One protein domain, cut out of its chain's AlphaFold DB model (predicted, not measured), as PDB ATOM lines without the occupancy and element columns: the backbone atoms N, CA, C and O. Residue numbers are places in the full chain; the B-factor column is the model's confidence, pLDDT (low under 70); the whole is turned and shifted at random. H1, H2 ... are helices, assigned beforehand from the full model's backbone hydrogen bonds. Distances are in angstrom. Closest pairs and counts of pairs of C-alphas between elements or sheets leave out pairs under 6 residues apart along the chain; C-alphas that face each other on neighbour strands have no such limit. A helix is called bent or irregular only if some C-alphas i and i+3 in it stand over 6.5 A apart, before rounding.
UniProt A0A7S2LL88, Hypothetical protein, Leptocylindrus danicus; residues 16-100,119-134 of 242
ATOM      1  N   ILE A  16      -4.892 114.493  23.314       87.56
ATOM      2  CA  ILE A  16      -5.269 114.168  24.699       87.56
ATOM      3  C   ILE A  16      -5.393 112.654  24.875       87.56
ATOM      4  O   ILE A  16      -4.886 112.104  25.851       87.56
ATOM      5  N   ARG A  17      -5.972 111.945  23.897       86.44
ATOM      6  CA  ARG A  17      -6.034 110.472  23.944       86.44
ATOM      7  C   ARG A  17      -4.647 109.849  23.969       86.44
ATOM      8  O   ARG A  17      -4.397 108.949  24.764       86.44
ATOM      9  N   TYR A  18      -3.729 110.364  23.151       88.38
ATOM     10  CA  TYR A  18      -2.339 109.907  23.149       88.38
ATOM     11  C   TYR A  18      -1.659 110.131  24.509       88.38
ATOM     12  O   TYR A  18      -0.989 109.228  25.007       88.38
ATOM     13  N   GLN A  19      -1.860 111.293  25.136       90.19
ATOM     14  CA  GLN A  19      -1.329 111.582  26.473       90.19
ATOM     15  C   GLN A  19      -1.887 110.620  27.527       90.19
ATOM     16  O   GLN A  19      -1.118 109.993  28.256       90.19
ATOM     17  N   GLN A  20      -3.214 110.471  27.589       91.44
ATOM     18  CA  GLN A  20      -3.886 109.582  28.542       91.44
ATOM     19  C   GLN A  20      -3.419 108.135  28.373       91.44
ATOM     20  O   GLN A  20      -3.108 107.458  29.354       91.44
ATOM     21  N   ARG A  21      -3.286 107.681  27.123       92.31
ATOM     22  CA  ARG A  21      -2.780 106.350  26.789       92.31
ATOM     23  C   ARG A  21      -1.344 106.143  27.264       92.31
ATOM     24  O   ARG A  21      -1.048 105.109  27.853       92.31
ATOM     25  N   LEU A  22      -0.458 107.121  27.059       93.62
ATOM     26  CA  LEU A  22       0.927 107.058  27.544       93.62
ATOM     27  C   LEU A  22       1.004 107.005  29.074       93.62
ATOM     28  O   LEU A  22       1.782 106.219  29.617       93.62
ATOM     29  N   LEU A  23       0.188 107.799  29.774       93.31
ATOM     30  CA  LEU A  23       0.107 107.767  31.239       93.31
ATOM     31  C   LEU A  23      -0.354 106.394  31.745       93.31
ATOM     32  O   LEU A  23       0.256 105.837  32.658       93.31
ATOM     33  N   LEU A  24      -1.381 105.823  31.115       93.94
ATOM     34  CA  LEU A  24      -1.945 104.522  31.470       93.94
ATOM     35  C   LEU A  24      -0.969 103.366  31.187       93.94
ATOM     36  O   LEU A  24      -0.760 102.523  32.058       93.94
ATOM     37  N   LEU A  25      -0.303 103.358  30.024       95.25
ATOM     38  CA  LEU A  25       0.745 102.378  29.692       95.25
ATOM     39  C   LEU A  25       1.904 102.440  30.689       95.25
ATOM     40  O   LEU A  25       2.405 101.416  31.145       95.25
ATOM     41  N   ARG A  26       2.309 103.650  31.076       93.56
ATOM     42  CA  ARG A  26       3.379 103.848  32.052       93.56
ATOM     43  C   ARG A  26       2.994 103.376  33.448       93.56
ATOM     44  O   ARG A  26       3.834 102.802  34.142       93.56
ATOM     45  N   HIS A  27       1.757 103.633  33.867       94.38
ATOM     46  CA  HIS A  27       1.229 103.082  35.107       94.38
ATOM     47  C   HIS A  27       1.267 101.551  35.056       94.38
ATOM     48  O   HIS A  27       1.869 100.934  35.931       94.38
ATOM     49  N   ALA A  28       0.715 100.949  34.000       94.31
ATOM     50  CA  ALA A  28       0.673  99.502  33.815       94.31
ATOM     51  C   ALA A  28       2.068  98.853  33.860       94.31
ATOM     52  O   ALA A  28       2.237  97.823  34.507       94.31
ATOM     53  N   ALA A  29       3.078  99.495  33.264       94.00
ATOM     54  CA  ALA A  29       4.466  99.030  33.283       94.00
ATOM     55  C   ALA A  29       5.099  99.000  34.688       94.00
ATOM     56  O   ALA A  29       6.026  98.234  34.934       94.00
ATOM     57  N   ARG A  30       4.639  99.859  35.606       92.62
ATOM     58  CA  ARG A  30       5.165  99.975  36.981       92.62
ATOM     59  C   ARG A  30       4.276  99.299  38.020       92.62
ATOM     60  O   ARG A  30       4.699  99.106  39.158       92.62
ATOM     61  N   CYS A  31       3.034  99.001  37.658       92.81
ATOM     62  CA  CYS A  31       2.043  98.469  38.568       92.81
ATOM     63  C   CYS A  31       2.344  97.003  38.907       92.81
ATOM     64  O   CYS A  31       2.382  96.130  38.036       92.81
ATOM     65  N   LYS A  32       2.512  96.730  40.203       90.25
ATOM     66  CA  LYS A  32       2.761  95.383  40.738       90.25
ATOM     67  C   LYS A  32       1.491  94.541  40.899       90.25
ATOM     68  O   LYS A  32       1.601  93.369  41.219       90.25
ATOM     69  N   ALA A  33       0.306  95.120  40.683       88.69
ATOM     70  CA  ALA A  33      -0.956  94.387  40.759       88.69
ATOM     71  C   ALA A  33      -1.014  93.335  39.653       88.69
ATOM     72  O   ALA A  33      -1.003  93.682  38.470       88.69
ATOM     73  N   GLU A  34      -1.022  92.062  40.019       82.50
ATOM     74  CA  GLU A  34      -1.105  90.967  39.059       82.50
ATOM     75  C   GLU A  34      -2.528  90.822  38.502       82.50
ATOM     76  O   GLU A  34      -3.502  91.175  39.173       82.50
ATOM     77  N   PRO A  35      -2.679  90.341  37.255       76.19
ATOM     78  CA  PRO A  35      -3.991  89.990  36.745       76.19
ATOM     79  C   PRO A  35      -4.608  88.876  37.609       76.19
ATOM     80  O   PRO A  35      -3.882  88.023  38.124       76.19
ATOM     81  N   PRO A  36      -5.947  88.832  37.726       69.88
ATOM     82  CA  PRO A  36      -6.657  87.883  38.594       69.88
ATOM     83  C   PRO A  36      -6.436  86.405  38.228       69.88
ATOM     84  O   PRO A  36      -6.855  85.521  38.964       69.88
ATOM     85  N   SER A  37      -5.781  86.118  37.100       69.50
ATOM     86  CA  SER A  37      -5.394  84.773  36.673       69.50
ATOM     87  C   SER A  37      -4.108  84.250  37.327       69.50
ATOM     88  O   SER A  37      -3.729  83.109  37.079       69.50
ATOM     89  N   SER A  38      -3.392  85.072  38.101       72.38
ATOM     90  CA  SER A  38      -2.208  84.636  38.845       72.38
ATOM     91  C   SER A  38      -2.633  83.840  40.079       72.38
ATOM     92  O   SER A  38      -3.367  84.346  40.923       72.38
ATOM     93  N   SER A  39      -2.147  82.604  40.215       72.31
ATOM     94  CA  SER A  39      -2.408  81.730  41.374       72.31
ATOM     95  C   SER A  39      -1.894  82.299  42.704       72.31
ATOM     96  O   SER A  39      -2.305  81.841  43.766       72.31
ATOM     97  N   ASN A  40      -1.041  83.325  42.650       64.31
ATOM     98  CA  ASN A  40      -0.580  84.103  43.796       64.31
ATOM     99  C   ASN A  40      -1.315  85.447  43.857       64.31
ATOM    100  O   ASN A  40      -0.686  86.508  43.892       64.31
ATOM    101  N   ALA A  41      -2.648  85.410  43.843       60.22
ATOM    102  CA  ALA A  41      -3.502  86.576  44.040       60.22
ATOM    103  C   ALA A  41      -3.459  87.029  45.510       60.22
ATOM    104  O   ALA A  41      -4.454  86.989  46.226       60.22
ATOM    105  N   ASN A  42      -2.283  87.450  45.983       59.78
ATOM    106  CA  ASN A  42      -2.242  88.356  47.119       59.78
ATOM    107  C   ASN A  42      -2.957  89.640  46.690       59.78
ATOM    108  O   ASN A  42      -2.712  90.137  45.591       59.78
ATOM    109  N   ASP A  43      -3.828  90.121  47.570       61.59
ATOM    110  CA  ASP A  43      -4.962  91.049  47.420       61.59
ATOM    111  C   ASP A  43      -4.653  92.473  46.883       61.59
ATOM    112  O   ASP A  43      -5.303  93.463  47.214       61.59
ATOM    113  N   TYR A  44      -3.624  92.629  46.052       73.81
ATOM    114  CA  TYR A  44      -3.218  93.895  45.459       73.81
ATOM    115  C   TYR A  44      -4.051  94.190  44.214       73.81
ATOM    116  O   TYR A  44      -3.572  94.120  43.082       73.81
ATOM    117  N   SER A  45      -5.310  94.559  44.428       79.62
ATOM    118  CA  SER A  45      -6.116  95.195  43.390       79.62
ATOM    119  C   SER A  45      -5.630  96.635  43.170       79.62
ATOM    120  O   SER A  45      -5.534  97.447  44.091       79.62
ATOM    121  N   CYS A  46      -5.262  96.971  41.932       89.50
ATOM    122  CA  CYS A  46      -4.942  98.353  41.592       89.50
ATOM    123  C   CYS A  46      -6.237  99.151  41.409       89.50
ATOM    124  O   CYS A  46      -7.043  98.817  40.544       89.50
ATOM    125  N   ASN A  47      -6.397 100.247  42.155       90.81
ATOM    126  CA  ASN A  47      -7.549 101.146  42.028       90.81
ATOM    127  C   ASN A  47      -7.465 102.089  40.802       90.81
ATOM    128  O   ASN A  47      -8.331 102.933  40.587       90.81
ATOM    129  N   TYR A  48      -6.405 102.003  39.989       89.44
ATOM    130  CA  TYR A  48      -6.270 102.850  38.805       89.44
ATOM    131  C   TYR A  48      -7.206 102.358  37.684       89.44
ATOM    132  O   TYR A  48      -7.151 101.180  37.305       89.44
ATOM    133  N   PRO A  49      -8.048 103.233  37.102       89.75
ATOM    134  CA  PRO A  49      -9.020 102.830  36.092       89.75
ATOM    135  C   PRO A  49      -8.322 102.268  34.853       89.75
ATOM    136  O   PRO A  49      -7.325 102.811  34.383       89.75
ATOM    137  N   ASN A  50      -8.858 101.180  34.297       90.69
ATOM    138  CA  ASN A  50      -8.286 100.482  33.139       90.69
ATOM    139  C   ASN A  50      -6.853  99.944  33.349       90.69
ATOM    140  O   ASN A  50      -6.175  99.623  32.370       90.69
ATOM    141  N   CYS A  51      -6.383  99.800  34.597       92.19
ATOM    142  CA  CYS A  51      -5.062  99.234  34.882       92.19
ATOM    143  C   CYS A  51      -4.922  97.811  34.331       92.19
ATOM    144  O   CYS A  51      -4.000  97.545  33.568       92.19
ATOM    145  N   LEU A  52      -5.850  96.914  34.679       91.62
ATOM    146  CA  LEU A  52      -5.828  95.511  34.246       91.62
ATOM    147  C   LEU A  52      -5.784  95.340  32.717       91.62
ATOM    148  O   LEU A  52      -4.816  94.746  32.240       91.62
ATOM    149  N   PRO A  53      -6.737  95.879  31.924       92.88
ATOM    150  CA  PRO A  53      -6.691  95.717  30.470       92.88
ATOM    151  C   PRO A  53      -5.418  96.320  29.867       92.88
ATOM    152  O   PRO A  53      -4.845  95.758  28.935       92.88
ATOM    153  N   THR A  54      -4.917  97.422  30.433       94.19
ATOM    154  CA  THR A  54      -3.683  98.034  29.931       94.19
ATOM    155  C   THR A  54      -2.434  97.259  30.323       94.19
ATOM    156  O   THR A  54      -1.479  97.240  29.553       94.19
ATOM    157  N   LYS A  55      -2.423  96.580  31.473       94.06
ATOM    158  CA  LYS A  55      -1.335  95.677  31.864       94.06
ATOM    159  C   LYS A  55      -1.274  94.474  30.929       94.06
ATOM    160  O   LYS A  55      -0.195  94.166  30.432       94.06
ATOM    161  N   THR A  56      -2.414  93.878  30.587       93.38
ATOM    162  CA  THR A  56      -2.472  92.814  29.572       93.38
ATOM    163  C   THR A  56      -1.955  93.306  28.217       93.38
ATOM    164  O   THR A  56      -1.125  92.648  27.590       93.38
ATOM    165  N   LEU A  57      -2.373  94.506  27.795       95.00
ATOM    166  CA  LEU A  57      -1.871  95.140  26.577       95.00
ATOM    167  C   LEU A  57      -0.362  95.410  26.634       95.00
ATOM    168  O   LEU A  57       0.327  95.196  25.642       95.00
ATOM    169  N   TRP A  58       0.164  95.850  27.775       95.31
ATOM    170  CA  TRP A  58       1.593  96.081  27.976       95.31
ATOM    171  C   TRP A  58       2.402  94.790  27.820       95.31
ATOM    172  O   TRP A  58       3.388  94.772  27.083       95.31
ATOM    173  N   THR A  59       1.948  93.694  28.432       94.06
ATOM    174  CA  THR A  59       2.560  92.368  28.267       94.06
ATOM    175  C   THR A  59       2.545  91.930  26.805       94.06
ATOM    176  O   THR A  59       3.564  91.471  26.293       94.06
ATOM    177  N   HIS A  60       1.425  92.130  26.104       95.69
ATOM    178  CA  HIS A  60       1.342  91.852  24.671       95.69
ATOM    179  C   HIS A  60       2.326  92.708  23.860       95.69
ATOM    180  O   HIS A  60       3.005  92.188  22.984       95.69
ATOM    181  N   LEU A  61       2.442  94.010  24.134       95.44
ATOM    182  CA  LEU A  61       3.375  94.893  23.424       95.44
ATOM    183  C   LEU A  61       4.834  94.456  23.586       95.44
ATOM    184  O   LEU A  61       5.609  94.612  22.644       95.44
ATOM    185  N   ALA A  62       5.196  93.911  24.750       94.75
ATOM    186  CA  ALA A  62       6.543  93.424  25.025       94.75
ATOM    187  C   ALA A  62       6.896  92.148  24.240       94.75
ATOM    188  O   ALA A  62       8.056  91.960  23.886       94.75
ATOM    189  N   THR A  63       5.917  91.284  23.957       96.25
ATOM    190  CA  THR A  63       6.140  89.992  23.280       96.25
ATOM    191  C   THR A  63       5.741  89.991  21.809       96.25
ATOM    192  O   THR A  63       6.160  89.119  21.051       96.25
ATOM    193  N   CYS A  64       4.928  90.948  21.372       96.38
ATOM    194  CA  CYS A  64       4.385  90.943  20.027       96.38
ATOM    195  C   CYS A  64       5.408  91.481  19.018       96.38
ATOM    196  O   CYS A  64       5.721  92.673  18.992       96.38
ATOM    197  N   SER A  65       5.875  90.604  18.135       96.00
ATOM    198  CA  SER A  65       6.821  90.921  17.055       96.00
ATOM    199  C   SER A  65       6.143  91.319  15.742       96.00
ATOM    200  O   SER A  65       6.827  91.665  14.782       96.00
ATOM    201  N   LEU A  66       4.808  91.266  15.680       95.19
ATOM    202  CA  LEU A  66       4.072  91.610  14.466       95.19
ATOM    203  C   LEU A  66       4.289  93.086  14.087       95.19
ATOM    204  O   LEU A  66       4.340  93.951  14.976       95.19
ATOM    205  N   PRO A  67       4.359  93.397  12.779       91.56
ATOM    206  CA  PRO A  67       4.330  94.766  12.288       91.56
ATOM    207  C   PRO A  67       3.176  95.571  12.895       91.56
ATOM    208  O   PRO A  67       2.078  95.065  13.134       91.56
ATOM    209  N   ALA A  68       3.413  96.862  13.141       83.00
ATOM    210  CA  ALA A  68       2.454  97.695  13.862       83.00
ATOM    211  C   ALA A  68       1.067  97.721  13.197       83.00
ATOM    212  O   ALA A  68       0.078  97.852  13.900       83.00
ATOM    213  N   ASN A  69       0.975  97.593  11.876       88.06
ATOM    214  CA  ASN A  69      -0.268  97.627  11.099       88.06
ATOM    215  C   ASN A  69      -0.956  96.263  10.913       88.06
ATOM    216  O   ASN A  69      -2.057  96.244  10.376       88.06
ATOM    217  N   THR A  70      -0.347  95.150  11.328       93.25
ATOM    218  CA  THR A  70      -0.918  93.804  11.120       93.25
ATOM    219  C   THR A  70      -1.488  93.191  12.393       93.25
ATOM    220  O   THR A  70      -2.275  92.251  12.335       93.25
ATOM    221  N   CYS A  71      -1.118  93.716  13.561       94.81
ATOM    222  CA  CYS A  71      -1.603  93.194  14.827       94.81
ATOM    223  C   CYS A  71      -3.056  93.625  15.102       94.81
ATOM    224  O   CYS A  71      -3.320  94.790  15.392       94.81
ATOM    225  N   THR A  72      -3.983  92.665  15.086       93.69
ATOM    226  CA  THR A  72      -5.413  92.863  15.394       93.69
ATOM    227  C   THR A  72      -5.738  92.769  16.889       93.69
ATOM    228  O   THR A  72      -6.902  92.838  17.276       93.69
ATOM    229  N   TYR A  73      -4.727  92.621  17.751       92.88
ATOM    230  CA  TYR A  73      -4.921  92.455  19.189       92.88
ATOM    231  C   TYR A  73      -5.691  93.633  19.802       92.88
ATOM    232  O   TYR A  73      -5.263  94.790  19.688       92.88
ATOM    233  N   MET A  74      -6.798  93.301  20.476       83.62
ATOM    234  CA  MET A  74      -7.750  94.238  21.081       83.62
ATOM    235  C   MET A  74      -8.129  95.367  20.119       83.62
ATOM    236  O   MET A  74      -7.843  96.520  20.400       83.62
ATOM    237  N   ASP A  75      -8.704  95.059  18.957       87.81
ATOM    238  CA  ASP A  75      -9.272  96.060  18.038       87.81
ATOM    239  C   ASP A  75      -8.298  97.194  17.642       87.81
ATOM    240  O   ASP A  75      -8.653  98.370  17.579       87.81
ATOM    241  N   GLY A  76      -7.020  96.862  17.412       89.31
ATOM    242  CA  GLY A  76      -5.996  97.828  16.979       89.31
ATOM    243  C   GLY A  76      -5.351  98.647  18.108       89.31
ATOM    244  O   GLY A  76      -4.517  99.524  17.855       89.31
ATOM    245  N   GLN A  77      -5.653  98.338  19.370       92.38
ATOM    246  CA  GLN A  77      -5.039  98.990  20.535       92.38
ATOM    247  C   GLN A  77      -3.520  98.729  20.600       92.38
ATOM    248  O   GLN A  77      -2.753  99.585  21.058       92.38
ATOM    249  N   CYS A  78      -3.047  97.582  20.098       95.19
ATOM    250  CA  CYS A  78      -1.615  97.302  19.957       95.19
ATOM    251  C   CYS A  78      -0.931  98.316  19.024       95.19
ATOM    252  O   CYS A  78       0.040  98.975  19.415       95.19
ATOM    253  N   THR A  79      -1.480  98.508  17.822       94.31
ATOM    254  CA  THR A  79      -0.982  99.450  16.811       94.31
ATOM    255  C   THR A  79      -0.880 100.871  17.349       94.31
ATOM    256  O   THR A  79       0.164 101.519  17.223       94.31
ATOM    257  N   GLU A  80      -1.955 101.363  17.966       92.56
ATOM    258  CA  GLU A  80      -2.009 102.731  18.475       92.56
ATOM    259  C   GLU A  80      -1.019 102.941  19.630       92.56
ATOM    260  O   GLU A  80      -0.292 103.938  19.657       92.56
ATOM    261  N   SER A  81      -0.908 101.966  20.540       94.81
ATOM    262  CA  SER A  81       0.048 102.027  21.654       94.81
ATOM    263  C   SER A  81       1.493 102.051  21.177       94.81
ATOM    264  O   SER A  81       2.278 102.859  21.671       94.81
ATOM    265  N   ARG A  82       1.853 101.219  20.188       94.56
ATOM    266  CA  ARG A  82       3.201 101.254  19.601       94.56
ATOM    267  C   ARG A  82       3.504 102.607  18.989       94.56
ATOM    268  O   ARG A  82       4.582 103.138  19.217       94.56
ATOM    269  N   ARG A  83       2.566 103.194  18.238       92.19
ATOM    270  CA  ARG A  83       2.757 104.531  17.651       92.19
ATOM    271  C   ARG A  83       3.006 105.582  18.730       92.19
ATOM    272  O   ARG A  83       3.933 106.379  18.587       92.19
ATOM    273  N   ALA A  84       2.230 105.549  19.814       91.81
ATOM    274  CA  ALA A  84       2.406 106.447  20.950       91.81
ATOM    275  C   ALA A  84       3.788 106.279  21.610       91.81
ATOM    276  O   ALA A  84       4.497 107.268  21.805       91.81
ATOM    277  N   LEU A  85       4.205 105.040  21.892       93.00
ATOM    278  CA  LEU A  85       5.508 104.738  22.496       93.00
ATOM    279  C   LEU A  85       6.669 105.123  21.574       93.00
ATOM    280  O   LEU A  85       7.597 105.797  22.010       93.00
ATOM    281  N   THR A  86       6.602 104.787  20.285       91.69
ATOM    282  CA  THR A  86       7.617 105.169  19.293       91.69
ATOM    283  C   THR A  86       7.763 106.685  19.197       91.69
ATOM    284  O   THR A  86       8.884 107.193  19.132       91.69
ATOM    285  N   HIS A  87       6.650 107.426  19.213       89.38
ATOM    286  CA  HIS A  87       6.696 108.885  19.274       89.38
ATOM    287  C   HIS A  87       7.375 109.360  20.560       89.38
ATOM    288  O   HIS A  87       8.289 110.180  20.488       89.38
ATOM    289  N   PHE A  88       6.973 108.824  21.714       90.00
ATOM    290  CA  PHE A  88       7.549 109.189  23.005       90.00
ATOM    291  C   PHE A  88       9.065 108.944  23.051       90.00
ATOM    292  O   PHE A  88       9.809 109.851  23.417       90.00
ATOM    293  N   HIS A  89       9.542 107.783  22.591       89.94
ATOM    294  CA  HIS A  89      10.971 107.470  22.514       89.94
ATOM    295  C   HIS A  89      11.716 108.439  21.593       89.94
ATOM    296  O   HIS A  89      12.680 109.072  22.026       89.94
ATOM    297  N   LYS A  90      11.228 108.653  20.362       87.56
ATOM    298  CA  LYS A  90      11.841 109.596  19.408       87.56
ATOM    299  C   LYS A  90      11.864 111.030  19.942       87.56
ATOM    300  O   LYS A  90      12.866 111.725  19.792       87.56
ATOM    301  N   CYS A  91      10.782 111.460  20.585       86.00
ATOM    302  CA  CYS A  91      10.692 112.766  21.228       86.00
ATOM    303  C   CYS A  91      11.655 112.875  22.412       86.00
ATOM    304  O   CYS A  91      12.220 113.938  22.662       86.00
ATOM    305  N   SER A  92      11.856 111.772  23.142       84.62
ATOM    306  CA  SER A  92      12.732 111.752  24.304       84.62
ATOM    307  C   SER A  92      14.206 111.877  23.947       84.62
ATOM    308  O   SER A  92      14.915 112.618  24.622       84.62
ATOM    309  N   SER A  93      14.625 111.229  22.859       84.06
ATOM    310  CA  SER A  93      15.992 111.282  22.341       84.06
ATOM    311  C   SER A  93      16.285 112.567  21.568       84.06
ATOM    312  O   SER A  93      17.436 112.974  21.470       84.06
ATOM    313  N   ASN A  94      15.263 113.207  20.994       77.81
ATOM    314  CA  ASN A  94      15.429 114.407  20.184       77.81
ATOM    315  C   ASN A  94      14.332 115.431  20.499       77.81
ATOM    316  O   ASN A  94      13.347 115.574  19.767       77.81
ATOM    317  N   SER A  95      14.534 116.172  21.592       67.62
ATOM    318  CA  SER A  95      13.631 117.241  22.036       67.62
ATOM    319  C   SER A  95      13.395 118.309  20.957       67.62
ATOM    320  O   SER A  95      12.318 118.900  20.914       67.62
ATOM    321  N   ALA A  96      14.338 118.505  20.026       63.03
ATOM    322  CA  ALA A  96      14.215 119.464  18.930       63.03
ATOM    323  C   ALA A  96      13.223 119.027  17.831       63.03
ATOM    324  O   ALA A  96      12.544 119.870  17.242       63.03
ATOM    325  N   ARG A  97      13.075 117.718  17.566       61.62
ATOM    326  CA  ARG A  97      12.166 117.194  16.520       61.62
ATOM    327  C   ARG A  97      10.695 117.182  16.913       61.62
ATOM    328  O   ARG A  97       9.824 117.003  16.064       61.62
ATOM    329  N   CYS A  98      10.405 117.432  18.180       63.94
ATOM    330  CA  CYS A  98       9.052 117.382  18.701       63.94
ATOM    331  C   CYS A  98       8.200 118.629  18.350       63.94
ATOM    332  O   CYS A  98       7.002 118.655  18.616       63.94
ATOM    333  N   ARG A  99       8.792 119.613  17.645       57.81
ATOM    334  CA  ARG A  99       8.130 120.820  17.109       57.81
ATOM    335  C   ARG A  99       7.129 120.580  15.974       57.81
ATOM    336  O   ARG A  99       6.243 121.401  15.784       57.81
ATOM    337  N   ARG A 100       7.282 119.519  15.171       52.75
ATOM    338  CA  ARG A 100       6.710 119.501  13.805       52.75
ATOM    339  C   ARG A 100       5.400 118.716  13.632       52.75
ATOM    340  O   ARG A 100       4.885 118.653  12.526       52.75
ATOM    341  N   VAL A 119       3.294 119.066  22.725       79.69
ATOM    342  CA  VAL A 119       1.990 118.995  23.394       79.69
ATOM    343  C   VAL A 119       1.685 117.574  23.873       79.69
ATOM    344  O   VAL A 119       1.233 117.409  24.994       79.69
ATOM    345  N   ILE A 120       2.011 116.527  23.105       81.44
ATOM    346  CA  ILE A 120       1.761 115.126  23.496       81.44
ATOM    347  C   ILE A 120       2.668 114.664  24.652       81.44
ATOM    348  O   ILE A 120       2.239 113.891  25.503       81.44
ATOM    349  N   CYS A 121       3.922 115.114  24.707       83.06
ATOM    350  CA  CYS A 121       4.910 114.590  25.655       83.06
ATOM    351  C   CYS A 121       5.069 115.439  26.925       83.06
ATOM    352  O   CYS A 121       5.483 114.894  27.949       83.06
ATOM    353  N   THR A 122       4.751 116.738  26.885       84.19
ATOM    354  CA  THR A 122       4.892 117.655  28.030       84.19
ATOM    355  C   THR A 122       4.164 117.165  29.277       84.19
ATOM    356  O   THR A 122       4.842 116.954  30.279       84.19
ATOM    357  N   PRO A 123       2.847 116.881  29.247       82.75
ATOM    358  CA  PRO A 123       2.144 116.502  30.472       82.75
ATOM    359  C   PRO A 123       2.598 115.140  31.002       82.75
ATOM    360  O   PRO A 123       2.618 114.921  32.206       82.75
ATOM    361  N   VAL A 124       3.037 114.227  30.128       83.31
ATOM    362  CA  VAL A 124       3.577 112.923  30.546       83.31
ATOM    363  C   VAL A 124       4.906 113.092  31.290       83.31
ATOM    364  O   VAL A 124       5.143 112.429  32.303       83.31
ATOM    365  N   ARG A 125       5.769 113.994  30.805       83.75
ATOM    366  CA  ARG A 125       7.038 114.351  31.458       83.75
ATOM    367  C   ARG A 125       6.823 115.141  32.739       83.75
ATOM    368  O   ARG A 125       7.534 114.920  33.711       83.75
ATOM    369  N   GLU A 126       5.848 116.030  32.764       85.69
ATOM    370  CA  GLU A 126       5.530 116.795  33.962       85.69
ATOM    371  C   GLU A 126       4.968 115.882  35.054       85.69
ATOM    372  O   GLU A 126       5.504 115.849  36.158       85.69
ATOM    373  N   ALA A 127       4.015 115.010  34.712       83.62
ATOM    374  CA  ALA A 127       3.531 113.967  35.613       83.62
ATOM    375  C   ALA A 127       4.665 113.030  36.078       83.62
ATOM    376  O   ALA A 127       4.658 112.538  37.204       83.62
ATOM    377  N   GLN A 128       5.680 112.782  35.236       83.19
ATOM    378  CA  GLN A 128       6.894 112.062  35.638       83.19
ATOM    379  C   GLN A 128       7.699 112.803  36.697       83.19
ATOM    380  O   GLN A 128       8.090 112.179  37.682       83.19
ATOM    381  N   ALA A 129       7.969 114.083  36.466       84.56
ATOM    382  CA  ALA A 129       8.745 114.908  37.375       84.56
ATOM    383  C   ALA A 129       8.025 115.061  38.721       84.56
ATOM    384  O   ALA A 129       8.641 114.862  39.763       84.56
ATOM    385  N   GLN A 130       6.710 115.299  38.700       87.50
ATOM    386  CA  GLN A 130       5.879 115.402  39.901       87.50
ATOM    387  C   GLN A 130       5.868 114.094  40.705       87.50
ATOM    388  O   GLN A 130       6.092 114.116  41.913       87.50
ATOM    389  N   ALA A 131       5.696 112.939  40.049       81.12
ATOM    390  CA  ALA A 131       5.739 111.642  40.729       81.12
ATOM    391  C   ALA A 131       7.121 111.333  41.338       81.12
ATOM    392  O   ALA A 131       7.204 110.743  42.412       81.12
ATOM    393  N   ALA A 132       8.209 111.735  40.670       81.62
ATOM    394  CA  ALA A 132       9.562 111.582  41.201       81.62
ATOM    395  C   ALA A 132       9.814 112.506  42.407       81.62
ATOM    396  O   ALA A 132      10.361 112.062  43.413       81.62
ATOM    397  N   ALA A 133       9.363 113.763  42.339       86.69
ATOM    398  CA  ALA A 133       9.452 114.705  43.452       86.69
ATOM    399  C   ALA A 133       8.651 114.227  44.676       86.69
ATOM    400  O   ALA A 133       9.152 114.276  45.798       86.69
ATOM    401  N   ALA A 134       7.445 113.688  44.463       83.38
ATOM    402  CA  ALA A 134       6.627 113.114  45.530       83.38
ATOM    403  C   ALA A 134       7.309 111.912  46.212       83.38
ATOM    404  O   ALA A 134       7.292 111.816  47.438       83.38
TER     405      ALA A 134
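What this domain is: This is residues 16 to 100 and 119 to 134 of the 242 residues of the protein "Hypothetical protein" of Leptocylindrus danicus (UniProt A0A7S2LL88). Three helices, H1, H2 and H3, are joined pairwise in a triangle, each crossing the others at close to a right angle, and H5 starts beside H1 and sticks out with residues 129 to 134. Short H4 sits past the end of H3, and the long loop of residues 31 to 50 reaches out at the opposite end of the longest axis. The printed part has 101 residues with five named helices, H1 to H5 in chain order, and no named strand; its class is all helix. It is only just compact, close to loose, with a radius of gyration of the C-alphas of 14.9 A, and it is flat, spanning 47 by 40 by 20 A.

How they stand to each other: Begin at Ile 16, where H1, residues 16 to 30, starts; it is the hub, touching three helices. Look at its residues 24 to 29, which touch H2, residues 51 to 63, about perpendicular at 80 degrees; the closest C-alphas, of Ala 28 and Lys 55, are 4.7 A apart. Residues 18 to 22 of H1 touch residues 81 to 85 of H3, which spans residues 77 to 93, about perpendicular at 88 degrees; the closest C-alphas are those of Tyr 18 and Ala 84, 6.3 A. Residues 57 to 61 of H2 touch residues 77 to 82 of H3, about perpendicular at 74 degrees, closest at the C-alphas of Leu 61 and Cys 78, 6.5 A. After H3 comes H4, residues 95 to 99, close to H3 but not clearly touching it: the closest C-alphas, of Cys 91 and Cys 98, are 5.5 A apart. H5, residues 122 to 134, touches residues 19 to 23 of H1 with its residues 123 to 124, and the closest C-alphas, of Leu 23 and Val 124, are 6.3 A apart. H1 and H5 run the same way at a steep tilt of 36 degrees, only just steep. H4 and H5 are apart, and so are H3 and H5. In H1, H2, H3 and H5 every O i to N i+4 pair is within hydrogen-bond range; in H4 it is 0 of 1, with 0 of 2 O i to N i+3 pairs.

Where its parts are: Find C-alpha 16 at (-5.269, 114.168, 24.699); from there H1 runs 21.5 A to C-alpha 30. H2 covers 18.6 A from Cys 51 to Thr 63. H3, the longest, begins at C-alpha 77 at (-5.039, 98.990, 20.535) and runs 24.4 A to Ser 93. H4, Ser 95 to Arg 99, is neither bent nor irregular, but only just: C-alphas 96 and 99 are 6.5 A apart. H5 runs 18.2 A from Thr 122 to C-alpha 134 at (6.627, 113.114, 45.530).

The domain as a whole: The two C-alphas farthest apart, of Ser 39 and Arg 100, are 47.6 A apart. Residues 101 to 118 are not printed, and C-alphas 100 and 119 are 10.7 A apart across that cut. The links H1 to H2 and H2 to H3 are long, with 20 and 13 residues; H3 to H4 is tight. Look for low pLDDT, under 70, at residues 36 to 37, 40 to 43 and 95 to 100; the mean of the printed part is 85.9.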